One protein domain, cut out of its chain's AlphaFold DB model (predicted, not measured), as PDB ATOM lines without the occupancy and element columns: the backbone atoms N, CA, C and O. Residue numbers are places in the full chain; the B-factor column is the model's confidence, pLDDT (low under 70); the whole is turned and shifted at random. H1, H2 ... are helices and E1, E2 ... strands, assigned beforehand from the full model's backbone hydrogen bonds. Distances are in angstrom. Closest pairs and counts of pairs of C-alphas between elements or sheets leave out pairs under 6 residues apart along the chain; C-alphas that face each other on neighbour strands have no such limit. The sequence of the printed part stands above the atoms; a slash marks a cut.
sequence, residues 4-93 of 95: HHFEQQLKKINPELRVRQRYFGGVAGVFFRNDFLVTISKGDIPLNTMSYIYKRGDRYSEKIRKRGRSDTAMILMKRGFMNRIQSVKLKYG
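What this domain is: This is residues 4 to 93 of the 95 residues of an uncharacterized protein of Thorarchaeota archaeon (strain OWC) (UniProt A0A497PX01). A small three-stranded sheet, E1, E2 and E3, makes the middle of the domain, with the helices H1, H2 and H3 gathered at one end and the hairpin of E4 and E5 reaching away as a long arm toward the other. H2 covers E3, H1 is beside E1, and H3 packs on both helices without reaching the sheet. The printed part has 90 residues, with three named helices and five named strands in the order H1 E1 E2 E3 E4 E5 H2 H3; the sheets, E1 - E2 - E3 and E4 - E5, are antiparallel, and the class is mixed. The whole is compact, with a radius of gyration of the C-alphas of 13.2 A, yet elongated in outline, spanning 44 by 25 by 22 A.

Where its parts are: E1 is residues 17 to 21, 13.5 A long, E2 residues 27 to 32, 16.9 A, and E3 residues 35 to 41, 18.1 A. E4 is residues 50 to 56, 19.0 A, and E5 residues 61 to 67, 18.6 A. H1, residues 4 to 13, is 14.8 A long and begins at C-alpha 4 (-20.044, -25.912, 24.014). H2 is residues 69 to 78, 14.1 A. H3, residues 84 to 92, is 12.9 A long and ends at C-alpha 92 (-13.388, -34.641, 14.756).

How they stand to each other: E1, E2 and E3 form a meander, each strand the antiparallel neighbour of the one before. E1 and E2 are a hairpin at 153 degrees, with N 18 and O 31 at 2.9 A. E2 and E3 are a hairpin at 150 degrees, with N 30 and O 38 at 2.8 A. H2 is on this sheet, over E3, at a height of 9.5 A over the sheet; on the local plane it runs along the strands, at 8 degrees to E3. The closest C-alphas of E3 and H2 are those of Val 38 and Thr 72, 6.8 A apart. H1 is on the sheet but only grazes it, with residues 4 to 11. H2 and H3 form a helical hairpin: they touch, closest at C-alphas Arg 69 and Lys 91, 5.1 A, with a shallow tilt of 20 degrees, opposite ways. H3 touches H1, closest at C-alphas Gln 9 and Leu 90, 6.6 A, with a shallow tilt of 10 degrees, opposite ways. H1 and H2 are apart. E4 and E5 are a hairpin at 151 degrees, with N 64 and O 53 at 2.8 A. The closest C-alphas of E3 and E5 are those of Ile 40 and Arg 67, 4.7 A apart; E4 is apart from E3. In H2 and H3 every O i to N i+4 pair is within hydrogen-bond range, in H1 5 of 6.

The domain as a whole: The two C-alphas farthest apart, those of Arg 59 and Ile 85, are 44.4 A apart. The printed part has no cut and no long link; E3 to E4 is short and the others are tight. The mean pLDDT of the printed part is 84.0, and it is under 70 at residues 23 to 25 and 49 to 63.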
ATOM      1  N   HIS A   4     -20.253 -27.305  24.413       91.56
ATOM      2  CA  HIS A   4     -20.044 -25.912  24.014       91.56
ATOM      3  C   HIS A   4     -19.255 -25.825  22.705       91.56
ATOM      4  O   HIS A   4     -19.703 -25.206  21.745       91.56
ATOM      5  N   HIS A   5     -18.114 -26.512  22.633       92.69
ATOM      6  CA  HIS A   5     -17.298 -26.579  21.428       92.69
ATOM      7  C   HIS A   5     -18.112 -27.152  20.263       92.69
ATOM      8  O   HIS A   5     -18.081 -26.611  19.163       92.69
ATOM      9  N   PHE A   6     -18.895 -28.208  20.495       93.38
ATOM     10  CA  PHE A   6     -19.757 -28.767  19.456       93.38
ATOM     11  C   PHE A   6     -20.801 -27.774  18.938       93.38
ATOM     12  O   PHE A   6     -21.014 -27.700  17.733       93.38
ATOM     13  N   GLU A   7     -21.424 -26.981  19.809       94.25
ATOM     14  CA  GLU A   7     -22.354 -25.938  19.375       94.25
ATOM     15  C   GLU A   7     -21.664 -24.868  18.517       94.25
ATOM     16  O   GLU A   7     -22.214 -24.473  17.492       94.25
ATOM     17  N   GLN A   8     -20.445 -24.450  18.869       95.12
ATOM     18  CA  GLN A   8     -19.675 -23.518  18.033       95.12
ATOM     19  C   GLN A   8     -19.417 -24.099  16.640       95.12
ATOM     20  O   GLN A   8     -19.606 -23.424  15.630       95.12
ATOM     21  N   GLN A   9     -19.050 -25.379  16.574       94.69
ATOM     22  CA  GLN A   9     -18.846 -26.098  15.315       94.69
ATOM     23  C   GLN A   9     -20.139 -26.166  14.481       94.69
ATOM     24  O   GLN A   9     -20.100 -25.979  13.268       94.69
ATOM     25  N   LEU A  10     -21.299 -26.377  15.116       94.12
ATOM     26  CA  LEU A  10     -22.597 -26.351  14.434       94.12
ATOM     27  C   LEU A  10     -22.925 -24.969  13.862       94.12
ATOM     28  O   LEU A  10     -23.381 -24.880  12.724       94.12
ATOM     29  N   LYS A  11     -22.647 -23.898  14.608       95.56
ATOM     30  CA  LYS A  11     -22.901 -22.522  14.157       95.56
ATOM     31  C   LYS A  11     -22.055 -22.123  12.949       95.56
ATOM     32  O   LYS A  11     -22.526 -21.355  12.120       95.56
ATOM     33  N   LYS A  12     -20.850 -22.691  12.804       94.62
ATOM     34  CA  LYS A  12     -20.020 -22.534  11.594       94.62
ATOM     35  C   LYS A  12     -20.633 -23.182  10.350       94.62
ATOM     36  O   LYS A  12     -20.333 -22.761   9.240       94.62
ATOM     37  N   ILE A  13     -21.459 -24.216  10.524       92.94
ATOM     38  CA  ILE A  13     -22.213 -24.837   9.426       92.94
ATOM     39  C   ILE A  13     -23.435 -23.984   9.097       92.94
ATOM     40  O   ILE A  13     -23.659 -23.636   7.942       92.94
ATOM     41  N   ASN A  14     -24.242 -23.676  10.113       92.81
ATOM     42  CA  ASN A  14     -25.417 -22.832   9.978       92.81
ATOM     43  C   ASN A  14     -25.688 -22.124  11.319       92.81
ATOM     44  O   ASN A  14     -25.849 -22.807  12.334       92.81
ATOM     45  N   PRO A  15     -25.784 -20.782  11.347       94.88
ATOM     46  CA  PRO A  15     -25.945 -20.018  12.585       94.88
ATOM     47  C   PRO A  15     -27.270 -20.287  13.320       94.88
ATOM     48  O   PRO A  15     -27.371 -20.024  14.518       94.88
ATOM     49  N   GLU A  16     -28.278 -20.839  12.642       95.25
ATOM     50  CA  GLU A  16     -29.566 -21.208  13.237       95.25
ATOM     51  C   GLU A  16     -29.553 -22.600  13.904       95.25
ATOM     52  O   GLU A  16     -30.537 -22.989  14.549       95.25
ATOM     53  N   LEU A  17     -28.458 -23.362  13.763       94.88
ATOM     54  CA  LEU A  17     -28.247 -24.604  14.500       94.88
ATOM     55  C   LEU A  17     -27.787 -24.302  15.927       94.88
ATOM     56  O   LEU A  17     -26.819 -23.580  16.160       94.88
ATOM     57  N   ARG A  18     -28.467 -24.907  16.900       94.81
ATOM     58  CA  ARG A  18     -28.177 -24.713  18.325       94.81
ATOM     59  C   ARG A  18     -28.351 -25.981  19.132       94.81
ATOM     60  O   ARG A  18     -29.136 -26.863  18.773       94.81
ATOM     61  N   VAL A  19     -27.652 -26.044  20.260       93.62
ATOM     62  CA  VAL A  19     -27.805 -27.131  21.223       93.62
ATOM     63  C   VAL A  19     -28.633 -26.634  22.397       93.62
ATOM     64  O   VAL A  19     -28.282 -25.677  23.072       93.62
ATOM     65  N   ARG A  20     -29.746 -27.310  22.673       91.50
ATOM     66  CA  ARG A  20     -30.579 -27.031  23.846       91.50
ATOM     67  C   ARG A  20     -30.413 -28.148  24.857       91.50
ATOM     68  O   ARG A  20     -30.583 -29.327  24.542       91.50
ATOM     69  N   GLN A  21     -30.104 -27.766  26.086       88.00
ATOM     70  CA  GLN A  21     -29.970 -28.687  27.206       88.00
ATOM     71  C   GLN A  21     -31.214 -28.589  28.086       88.00
ATOM     72  O   GLN A  21     -31.727 -27.496  28.311       88.00
ATOM     73  N   ARG A  22     -31.697 -29.721  28.606       74.00
ATOM     74  CA  ARG A  22     -32.669 -29.694  29.706       74.00
ATOM     75  C   ARG A  22     -31.931 -29.528  31.035       74.00
ATOM     76  O   ARG A  22     -30.785 -29.975  31.179       74.00
ATOM     77  N   TYR A  23     -32.608 -28.904  32.000       65.12
ATOM     78  CA  TYR A  23     -32.097 -28.743  33.363       65.12
ATOM     79  C   TYR A  23     -31.786 -30.118  33.979       65.12
ATOM     80  O   TYR A  23     -30.658 -30.376  34.393       65.12
ATOM     81  N   PHE A  24     -32.735 -31.055  33.869       60.56
ATOM     82  CA  PHE A  24     -32.587 -32.442  34.308       60.56
ATOM     83  C   PHE A  24     -32.344 -33.417  33.143       60.56
ATOM     84  O   PHE A  24     -32.885 -33.254  32.046       60.56
ATOM     85  N   GLY A  25     -31.567 -34.470  33.412       68.38
ATOM     86  CA  GLY A  25     -31.275 -35.561  32.477       68.38
ATOM     87  C   GLY A  25     -29.905 -35.464  31.789       68.38
ATOM     88  O   GLY A  25     -29.330 -34.392  31.617       68.38
ATOM     89  N   GLY A  26     -29.372 -36.619  31.379       77.44
ATOM     90  CA  GLY A  26     -28.047 -36.755  30.753       77.44
ATOM     91  C   GLY A  26     -28.032 -36.569  29.231       77.44
ATOM     92  O   GLY A  26     -27.213 -37.202  28.557       77.44
ATOM     93  N   VAL A  27     -28.961 -35.779  28.682       84.31
ATOM     94  CA  VAL A  27     -29.109 -35.536  27.237       84.31
ATOM     95  C   VAL A  27     -29.209 -34.054  26.898       84.31
ATOM     96  O   VAL A  27     -29.671 -33.244  27.701       84.31
ATOM     97  N   ALA A  28     -28.842 -33.730  25.667       89.56
ATOM     98  CA  ALA A  28     -29.154 -32.474  25.006       89.56
ATOM     99  C   ALA A  28     -29.787 -32.754  23.638       89.56
ATOM    100  O   ALA A  28     -29.693 -33.865  23.118       89.56
ATOM    101  N   GLY A  29     -30.453 -31.762  23.056       91.31
ATOM    102  CA  GLY A  29     -31.001 -31.850  21.707       91.31
ATOM    103  C   GLY A  29     -30.321 -30.859  20.775       91.31
ATOM    104  O   GLY A  29     -30.026 -29.733  21.173       91.31
ATOM    105  N   VAL A  30     -30.098 -31.274  19.534       92.56
ATOM    106  CA  VAL A  30     -29.703 -30.390  18.435       92.56
ATOM    107  C   VAL A  30     -30.966 -29.920  17.731       92.56
ATOM    108  O   VAL A  30     -31.836 -30.732  17.408       92.56
ATOM    109  N   PHE A  31     -31.055 -28.615  17.505       95.38
ATOM    110  CA  PHE A  31     -32.205 -27.963  16.900       95.38
ATOM    111  C   PHE A  31     -31.766 -27.091  15.735       95.38
ATOM    112  O   PHE A  31     -30.715 -26.456  15.807       95.38
ATOM    113  N   PHE A  32     -32.611 -27.011  14.716       95.12
ATOM    114  CA  PHE A  32     -32.567 -25.961  13.707       95.12
ATOM    115  C   PHE A  32     -33.758 -25.048  13.961       95.12
ATOM    116  O   PHE A  32     -34.891 -25.524  13.968       95.12
ATOM    117  N   ARG A  33     -33.524 -23.767  14.263       92.31
ATOM    118  CA  ARG A  33     -34.581 -22.861  14.749       92.31
ATOM    119  C   ARG A  33     -35.306 -23.459  15.963       92.31
ATOM    120  O   ARG A  33     -34.741 -23.482  17.063       92.31
ATOM    121  N   ASN A  34     -36.537 -23.941  15.797       91.19
ATOM    122  CA  ASN A  34     -37.333 -24.622  16.823       91.19
ATOM    123  C   ASN A  34     -37.549 -26.112  16.550       91.19
ATOM    124  O   ASN A  34     -38.040 -26.812  17.434       91.19
ATOM    125  N   ASP A  35     -37.089 -26.611  15.406       92.06
ATOM    126  CA  ASP A  35     -37.268 -27.996  15.009       92.06
ATOM    127  C   ASP A  35     -36.202 -28.884  15.631       92.06
ATOM    128  O   ASP A  35     -34.994 -28.660  15.498       92.06
ATOM    129  N   PHE A  36     -36.663 -29.919  16.323       91.19
ATOM    130  CA  PHE A  36     -35.801 -30.934  16.899       91.19
ATOM    131  C   PHE A  36     -35.195 -31.815  15.797       91.19
ATOM    132  O   PHE A  36     -35.902 -32.365  14.951       91.19
ATOM    133  N   LEU A  37     -33.871 -31.989  15.827       90.25
ATOM    134  CA  LEU A  37     -33.152 -32.820  14.861       90.25
ATOM    135  C   LEU A  37     -32.710 -34.152  15.467       90.25
ATOM    136  O   LEU A  37     -32.954 -35.210  14.885       90.25
ATOM    137  N   VAL A  38     -32.008 -34.107  16.603       89.69
ATOM    138  CA  VAL A  38     -31.402 -35.298  17.215       89.69
ATOM    139  C   VAL A  38     -31.067 -35.097  18.690       89.69
ATOM    140  O   VAL A  38     -30.670 -34.014  19.111       89.69
ATOM    141  N   THR A  39     -31.175 -36.177  19.468       88.94
ATOM    142  CA  THR A  39     -30.717 -36.250  20.861       88.94
ATOM    143  C   THR A  39     -29.249 -36.671  20.934       88.94
ATOM    144  O   THR A  39     -28.862 -37.701  20.380       88.94
ATOM    145  N   ILE A  40     -28.449 -35.924  21.689       89.00
ATOM    146  CA  ILE A  40     -27.027 -36.171  21.951       89.00
ATOM    147  C   ILE A  40     -26.746 -36.270  23.458       89.00
ATOM    148  O   ILE A  40     -27.589 -35.920  24.288       89.00
ATOM    149  N   SER A  41     -25.563 -36.760  23.830       83.50
ATOM    150  CA  SER A  41     -25.114 -36.781  25.229       83.50
ATOM    151  C   SER A  41     -24.908 -35.370  25.786       83.50
ATOM    152  O   SER A  41     -24.351 -34.509  25.107       83.50
ATOM    153  N   LYS A  42     -25.326 -35.145  27.038       80.69
ATOM    154  CA  LYS A  42     -24.929 -33.956  27.810       80.69
ATOM    155  C   LYS A  42     -23.468 -34.122  28.255       80.69
ATOM    156  O   LYS A  42     -23.086 -35.221  28.650       80.69
ATOM    157  N   GLY A  43     -22.674 -33.053  28.194       82.06
ATOM    158  CA  GLY A  43     -21.244 -33.082  28.524       82.06
ATOM    159  C   GLY A  43     -20.373 -33.410  27.313       82.06
ATOM    160  O   GLY A  43     -20.435 -32.708  26.301       82.06
ATOM    161  N   ASP A  44     -19.549 -34.452  27.416       83.25
ATOM    162  CA  ASP A  44     -18.741 -34.910  26.293       83.25
ATOM    163  C   ASP A  44     -19.571 -35.678  25.271       83.25
ATOM    164  O   ASP A  44     -20.291 -36.630  25.581       83.25
ATOM    165  N   ILE A  45     -19.437 -35.266  24.014       85.06
ATOM    166  CA  ILE A  45     -20.092 -35.898  22.880       85.06
ATOM    167  C   ILE A  45     -19.075 -36.860  22.252       85.06
ATOM    168  O   ILE A  45     -18.125 -36.424  21.582       85.06
ATOM    169  N   PRO A  46     -19.228 -38.175  22.472       86.06
ATOM    170  CA  PRO A  46     -18.308 -39.170  21.943       86.06
ATOM    171  C   PRO A  46     -18.413 -39.245  20.418       86.06
ATOM    172  O   PRO A  46     -19.401 -38.821  19.816       86.06
ATOM    173  N   LEU A  47     -17.377 -39.780  19.770       84.75
ATOM    174  CA  LEU A  47     -17.376 -39.952  18.315       84.75
ATOM    175  C   LEU A  47     -18.475 -40.938  17.887       84.75
ATOM    176  O   LEU A  47     -19.389 -40.568  17.150       84.75
ATOM    177  N   ASN A  48     -18.416 -42.153  18.432       76.50
ATOM    178  CA  ASN A  48     -19.325 -43.253  18.139       76.50
ATOM    179  C   ASN A  48     -19.926 -43.742  19.456       76.50
ATOM    180  O   ASN A  48     -19.290 -44.483  20.200       76.50
ATOM    181  N   THR A  49     -21.134 -43.306  19.796       68.75
ATOM    182  CA  THR A  49     -21.861 -43.908  20.917       68.75
ATOM    183  C   THR A  49     -23.344 -43.875  20.649       68.75
ATOM    184  O   THR A  49     -23.904 -42.845  20.270       68.75
ATOM    185  N   MET A  50     -23.952 -45.024  20.907       61.09
ATOM    186  CA  MET A  50     -25.377 -45.199  21.033       61.09
ATOM    187  C   MET A  50     -25.621 -45.709  22.449       61.09
ATOM    188  O   MET A  50     -25.323 -46.859  22.747       61.09
ATOM    189  N   SER A  51     -26.101 -44.847  23.339       61.22
ATOM    190  CA  SER A  51     -26.534 -45.279  24.671       61.22
ATOM    191  C   SER A  51     -28.015 -45.005  24.838       61.22
ATOM    192  O   SER A  51     -28.553 -44.039  24.297       61.22
ATOM    193  N   TYR A  52     -28.685 -45.892  25.558       64.06
ATOM    194  CA  TYR A  52     -30.095 -45.751  25.868       64.06
ATOM    195  C   TYR A  52     -30.224 -45.251  27.302       64.06
ATOM    196  O   TYR A  52     -29.626 -45.834  28.201       64.06
ATOM    197  N   ILE A  53     -30.980 -44.174  27.522       64.00
ATOM    198  CA  ILE A  53     -31.482 -43.868  28.867       64.00
ATOM    199  C   ILE A  53     -32.946 -44.251  28.926       64.00
ATOM    200  O   ILE A  53     -33.688 -43.987  27.984       64.00
ATOM    201  N   TYR A  54     -33.360 -44.781  30.065       63.47
ATOM    202  CA  TYR A  54     -34.756 -44.854  30.445       63.47
ATOM    203  C   TYR A  54     -35.127 -43.574  31.190       63.47
ATOM    204  O   TYR A  54     -34.626 -43.308  32.283       63.47
ATOM    205  N   LYS A  55     -35.981 -42.746  30.588       60.81
ATOM    206  CA  LYS A  55     -36.595 -41.634  31.314       60.81
ATOM    207  C   LYS A  55     -37.673 -42.233  32.214       60.81
ATOM    208  O   LYS A  55     -38.635 -42.802  31.705       60.81
ATOM    209  N   ARG A  56     -37.499 -42.138  33.533       51.34
ATOM    210  CA  ARG A  56     -38.524 -42.543  34.501       51.34
ATOM    211  C   ARG A  56     -39.633 -41.485  34.466       51.34
ATOM    212  O   ARG A  56     -39.431 -40.378  34.956       51.34
ATOM    213  N   GLY A  57     -40.735 -41.779  33.783       56.94
ATOM    214  CA  GLY A  57     -42.008 -41.085  33.981       56.94
ATOM    215  C   GLY A  57     -42.863 -41.853  34.988       56.94
ATOM    216  O   GLY A  57     -42.585 -43.024  35.239       56.94
ATOM    217  N   ASP A  58     -43.910 -41.220  35.522       52.28
ATOM    218  CA  ASP A  58     -44.749 -41.769  36.602       52.28
ATOM    219  C   ASP A  58     -45.352 -43.158  36.325       52.28
ATOM    220  O   ASP A  58     -45.767 -43.820  37.272       52.28
ATOM    221  N   ARG A  59     -45.389 -43.643  35.069       48.62
ATOM    222  CA  ARG A  59     -45.894 -44.993  34.735       48.62
ATOM    223  C   ARG A  59     -45.173 -45.755  33.607       48.62
ATOM    224  O   ARG A  59     -45.480 -46.925  33.418       48.62
ATOM    225  N   TYR A  60     -44.203 -45.170  32.891       52.53
ATOM    226  CA  TYR A  60     -43.483 -45.855  31.797       52.53
ATOM    227  C   TYR A  60     -42.022 -45.398  31.667       52.53
ATOM    228  O   TYR A  60     -41.694 -44.228  31.879       52.53
ATOM    229  N   SER A  61     -41.139 -46.331  31.295       58.31
ATOM    230  CA  SER A  61     -39.734 -46.074  30.973       58.31
ATOM    231  C   SER A  61     -39.563 -45.828  29.467       58.31
ATOM    232  O   SER A  61     -39.509 -46.753  28.662       58.31
ATOM    233  N   GLU A  62     -39.452 -44.564  29.050       59.31
ATOM    234  CA  GLU A  62     -39.175 -44.242  27.641       59.31
ATOM    235  C   GLU A  62     -37.693 -44.465  27.313       59.31
ATOM    236  O   GLU A  62     -36.810 -43.876  27.948       59.31
ATOM    237  N   LYS A  63     -37.415 -45.288  26.294       67.25
ATOM    238  CA  LYS A  63     -36.061 -45.569  25.797       67.25
ATOM    239  C   LYS A  63     -35.574 -44.430  24.894       67.25
ATOM    240  O   LYS A  63     -35.906 -44.363  23.714       67.25
ATOM    241  N   ILE A  64     -34.729 -43.550  25.424       70.44
ATOM    242  CA  ILE A  64     -34.139 -42.429  24.684       70.44
ATOM    243  C   ILE A  64     -32.770 -42.831  24.139       70.44
ATOM    244  O   ILE A  64     -31.857 -43.134  24.903       70.44
ATOM    245  N   ARG A  65     -32.599 -42.768  22.813       75.12
ATOM    246  CA  ARG A  65     -31.316 -43.009  22.135       75.12
ATOM    247  C   ARG A  65     -30.445 -41.746  22.148       75.12
ATOM    248  O   ARG A  65     -30.762 -40.776  21.462       75.12
ATOM    249  N   LYS A  66     -29.323 -41.776  22.872       78.50
ATOM    250  CA  LYS A  66     -28.239 -40.789  22.760       78.50
ATOM    251  C   LYS A  66     -27.396 -41.084  21.536       78.50
ATOM    252  O   LYS A  66     -26.989 -42.228  21.345       78.50
ATOM    253  N   ARG A  67     -27.106 -40.055  20.746       84.06
ATOM    254  CA  ARG A  67     -26.229 -40.157  19.583       84.06
ATOM    255  C   ARG A  67     -24.915 -39.411  19.800       84.06
ATOM    256  O   ARG A  67     -24.871 -38.376  20.463       84.06
ATOM    257  N   GLY A  68     -23.848 -39.961  19.232       87.44
ATOM    258  CA  GLY A  68     -22.537 -39.322  19.169       87.44
ATOM    259  C   GLY A  68     -22.410 -38.325  18.013       87.44
ATOM    260  O   GLY A  68     -23.367 -38.029  17.285       87.44
ATOM    261  N   ARG A  69     -21.185 -37.836  17.814       91.00
ATOM    262  CA  ARG A  69     -20.842 -36.886  16.748       91.00
ATOM    263  C   ARG A  69     -21.027 -37.487  15.360       91.00
ATOM    264  O   ARG A  69     -21.587 -36.821  14.500       91.00
ATOM    265  N   SER A  70     -20.625 -38.743  15.149       90.50
ATOM    266  CA  SER A  70     -20.760 -39.432  13.856       90.50
ATOM    267  C   SER A  70     -22.202 -39.525  13.386       90.50
ATOM    268  O   SER A  70     -22.506 -39.177  12.245       90.50
ATOM    269  N   ASP A  71     -23.092 -39.930  14.284       90.50
ATOM    270  CA  ASP A  71     -24.517 -40.041  14.006       90.50
ATOM    271  C   ASP A  71     -25.150 -38.675  13.742       90.50
ATOM    272  O   ASP A  71     -25.921 -38.515  12.796       90.50
ATOM    273  N   THR A  72     -24.813 -37.676  14.559       89.75
ATOM    274  CA  THR A  72     -25.318 -36.310  14.383       89.75
ATOM    275  C   THR A  72     -24.849 -35.725  13.055       89.75
ATOM    276  O   THR A  72     -25.651 -35.177  12.299       89.75
ATOM    277  N   ALA A  73     -23.573 -35.921  12.721       92.81
ATOM    278  CA  ALA A  73     -22.998 -35.475  11.466       92.81
ATOM    279  C   ALA A  73     -23.650 -36.162  10.256       92.81
ATOM    280  O   ALA A  73     -23.904 -35.536   9.230       92.81
ATOM    281  N   MET A  74     -23.974 -37.449  10.368       92.81
ATOM    282  CA  MET A  74     -24.706 -38.155   9.321       92.81
ATOM    283  C   MET A  74     -26.121 -37.588   9.132       92.81
ATOM    284  O   MET A  74     -26.545 -37.395   7.995       92.81
ATOM    285  N   ILE A  75     -26.852 -37.310  10.217       91.75
ATOM    286  CA  ILE A  75     -28.218 -36.758  10.147       91.75
ATOM    287  C   ILE A  75     -28.216 -35.379   9.496       91.75
ATOM    288  O   ILE A  75     -29.018 -35.128   8.604       91.75
ATOM    289  N   LEU A  76     -27.313 -34.498   9.925       93.44
ATOM    290  CA  LEU A  76     -27.214 -33.141   9.391       93.44
ATOM    291  C   LEU A  76     -26.859 -33.144   7.900       93.44
ATOM    292  O   LEU A  76     -27.472 -32.411   7.131       93.44
ATOM    293  N   MET A  77     -25.941 -34.022   7.483       94.94
ATOM    294  CA  MET A  77     -25.597 -34.196   6.071       94.94
ATOM    295  C   MET A  77     -26.800 -34.695   5.255       94.94
ATOM    296  O   MET A  77     -27.111 -34.131   4.213       94.94
ATOM    297  N   LYS A  78     -27.534 -35.703   5.755       93.25
ATOM    298  CA  LYS A  78     -28.750 -36.221   5.096       93.25
ATOM    299  C   LYS A  78     -29.877 -35.192   5.008       93.25
ATOM    300  O   LYS A  78     -30.686 -35.265   4.094       93.25
ATOM    301  N   ARG A  79     -29.937 -34.252   5.954       92.50
ATOM    302  CA  ARG A  79     -30.886 -33.129   5.950       92.50
ATOM    303  C   ARG A  79     -30.400 -31.925   5.129       92.50
ATOM    304  O   ARG A  79     -31.058 -30.896   5.149       92.50
ATOM    305  N   GLY A  80     -29.265 -32.035   4.436       93.19
ATOM    306  CA  GLY A  80     -28.758 -30.986   3.549       93.19
ATOM    307  C   GLY A  80     -28.078 -29.811   4.254       93.19
ATOM    308  O   GLY A  80     -27.739 -28.836   3.596       93.19
ATOM    309  N   PHE A  81     -27.827 -29.887   5.567       93.06
ATOM    310  CA  PHE A  81     -27.154 -28.799   6.290       93.06
ATOM    311  C   PHE A  81     -25.667 -28.696   5.967       93.06
ATOM    312  O   PHE A  81     -25.066 -27.652   6.188       93.06
ATOM    313  N   MET A  82     -25.050 -29.784   5.509       93.50
ATOM    314  CA  MET A  82     -23.621 -29.806   5.234       93.50
ATOM    315  C   MET A  82     -23.228 -30.894   4.246       93.50
ATOM    316  O   MET A  82     -23.927 -31.895   4.085       93.50
ATOM    317  N   ASN A  83     -22.059 -30.722   3.635       94.44
ATOM    318  CA  ASN A  83     -21.466 -31.696   2.730       94.44
ATOM    319  C   ASN A  83     -20.629 -32.762   3.471       94.44
ATOM    320  O   ASN A  83     -20.433 -32.726   4.691       94.44
ATOM    321  N   ARG A  84     -20.100 -33.730   2.715       92.38
ATOM    322  CA  ARG A  84     -19.299 -34.841   3.256       92.38
ATOM    323  C   ARG A  84     -18.033 -34.372   3.980       92.38
ATOM    324  O   ARG A  84     -17.691 -34.944   5.013       92.38
ATOM    325  N   ILE A  85     -17.357 -33.339   3.476       94.19
ATOM    326  CA  ILE A  85     -16.125 -32.804   4.077       94.19
ATOM    327  C   ILE A  85     -16.445 -32.167   5.430       94.19
ATOM    328  O   ILE A  85     -15.814 -32.492   6.434       94.19
ATOM    329  N   GLN A  86     -17.466 -31.314   5.479       93.88
ATOM    330  CA  GLN A  86     -17.949 -30.703   6.715       93.88
ATOM    331  C   GLN A  86     -18.415 -31.761   7.724       93.88
ATOM    332  O   GLN A  86     -18.124 -31.641   8.910       93.88
ATOM    333  N   SER A  87     -19.051 -32.841   7.259       93.88
ATOM    334  CA  SER A  87     -19.431 -33.974   8.108       93.88
ATOM    335  C   SER A  87     -18.218 -34.635   8.766       93.88
ATOM    336  O   SER A  87     -18.244 -34.900   9.966       93.88
ATOM    337  N   VAL A  88     -17.129 -34.861   8.022       93.38
ATOM    338  CA  VAL A  88     -15.872 -35.379   8.588       93.38
ATOM    339  C   VAL A  88     -15.279 -34.379   9.581       93.38
ATOM    340  O   VAL A  88     -14.962 -34.762  10.704       93.38
ATOM    341  N   LYS A  89     -15.203 -33.093   9.229       94.25
ATOM    342  CA  LYS A  89     -14.676 -32.055  10.126       94.25
ATOM    343  C   LYS A  89     -15.468 -31.966  11.435       94.25
ATOM    344  O   LYS A  89     -14.865 -31.976  12.505       94.25
ATOM    345  N   LEU A  90     -16.802 -32.004  11.387       92.00
ATOM    346  CA  LEU A  90     -17.659 -31.981  12.578       92.00
ATOM    347  C   LEU A  90     -17.408 -33.182  13.503       92.00
ATOM    348  O   LEU A  90     -17.386 -33.037  14.727       92.00
ATOM    349  N   LYS A  91     -17.207 -34.379  12.932       92.31
ATOM    350  CA  LYS A  91     -16.931 -35.603  13.703       92.31
ATOM    351  C   LYS A  91     -15.700 -35.457  14.582       92.31
ATOM    352  O   LYS A  91     -15.724 -35.916  15.722       92.31
ATOM    353  N   TYR A  92     -14.667 -34.797  14.072       91.56
ATOM    354  CA  TYR A  92     -13.388 -34.641  14.756       91.56
ATOM    355  C   TYR A  92     -13.220 -33.283  15.454       91.56
ATOM    356  O   TYR A  92     -12.302 -33.152  16.252       91.56
ATOM    357  N   GLY A  93     -14.149 -32.336  15.268       87.94
ATOM    358  CA  GLY A  93     -14.080 -30.994  15.866       87.94
ATOM    359  C   GLY A  93     -13.111 -30.063  15.130       87.94
ATOM    360  O   GLY A  93     -12.334 -29.363  15.763       87.94
TER     361      GLY A  93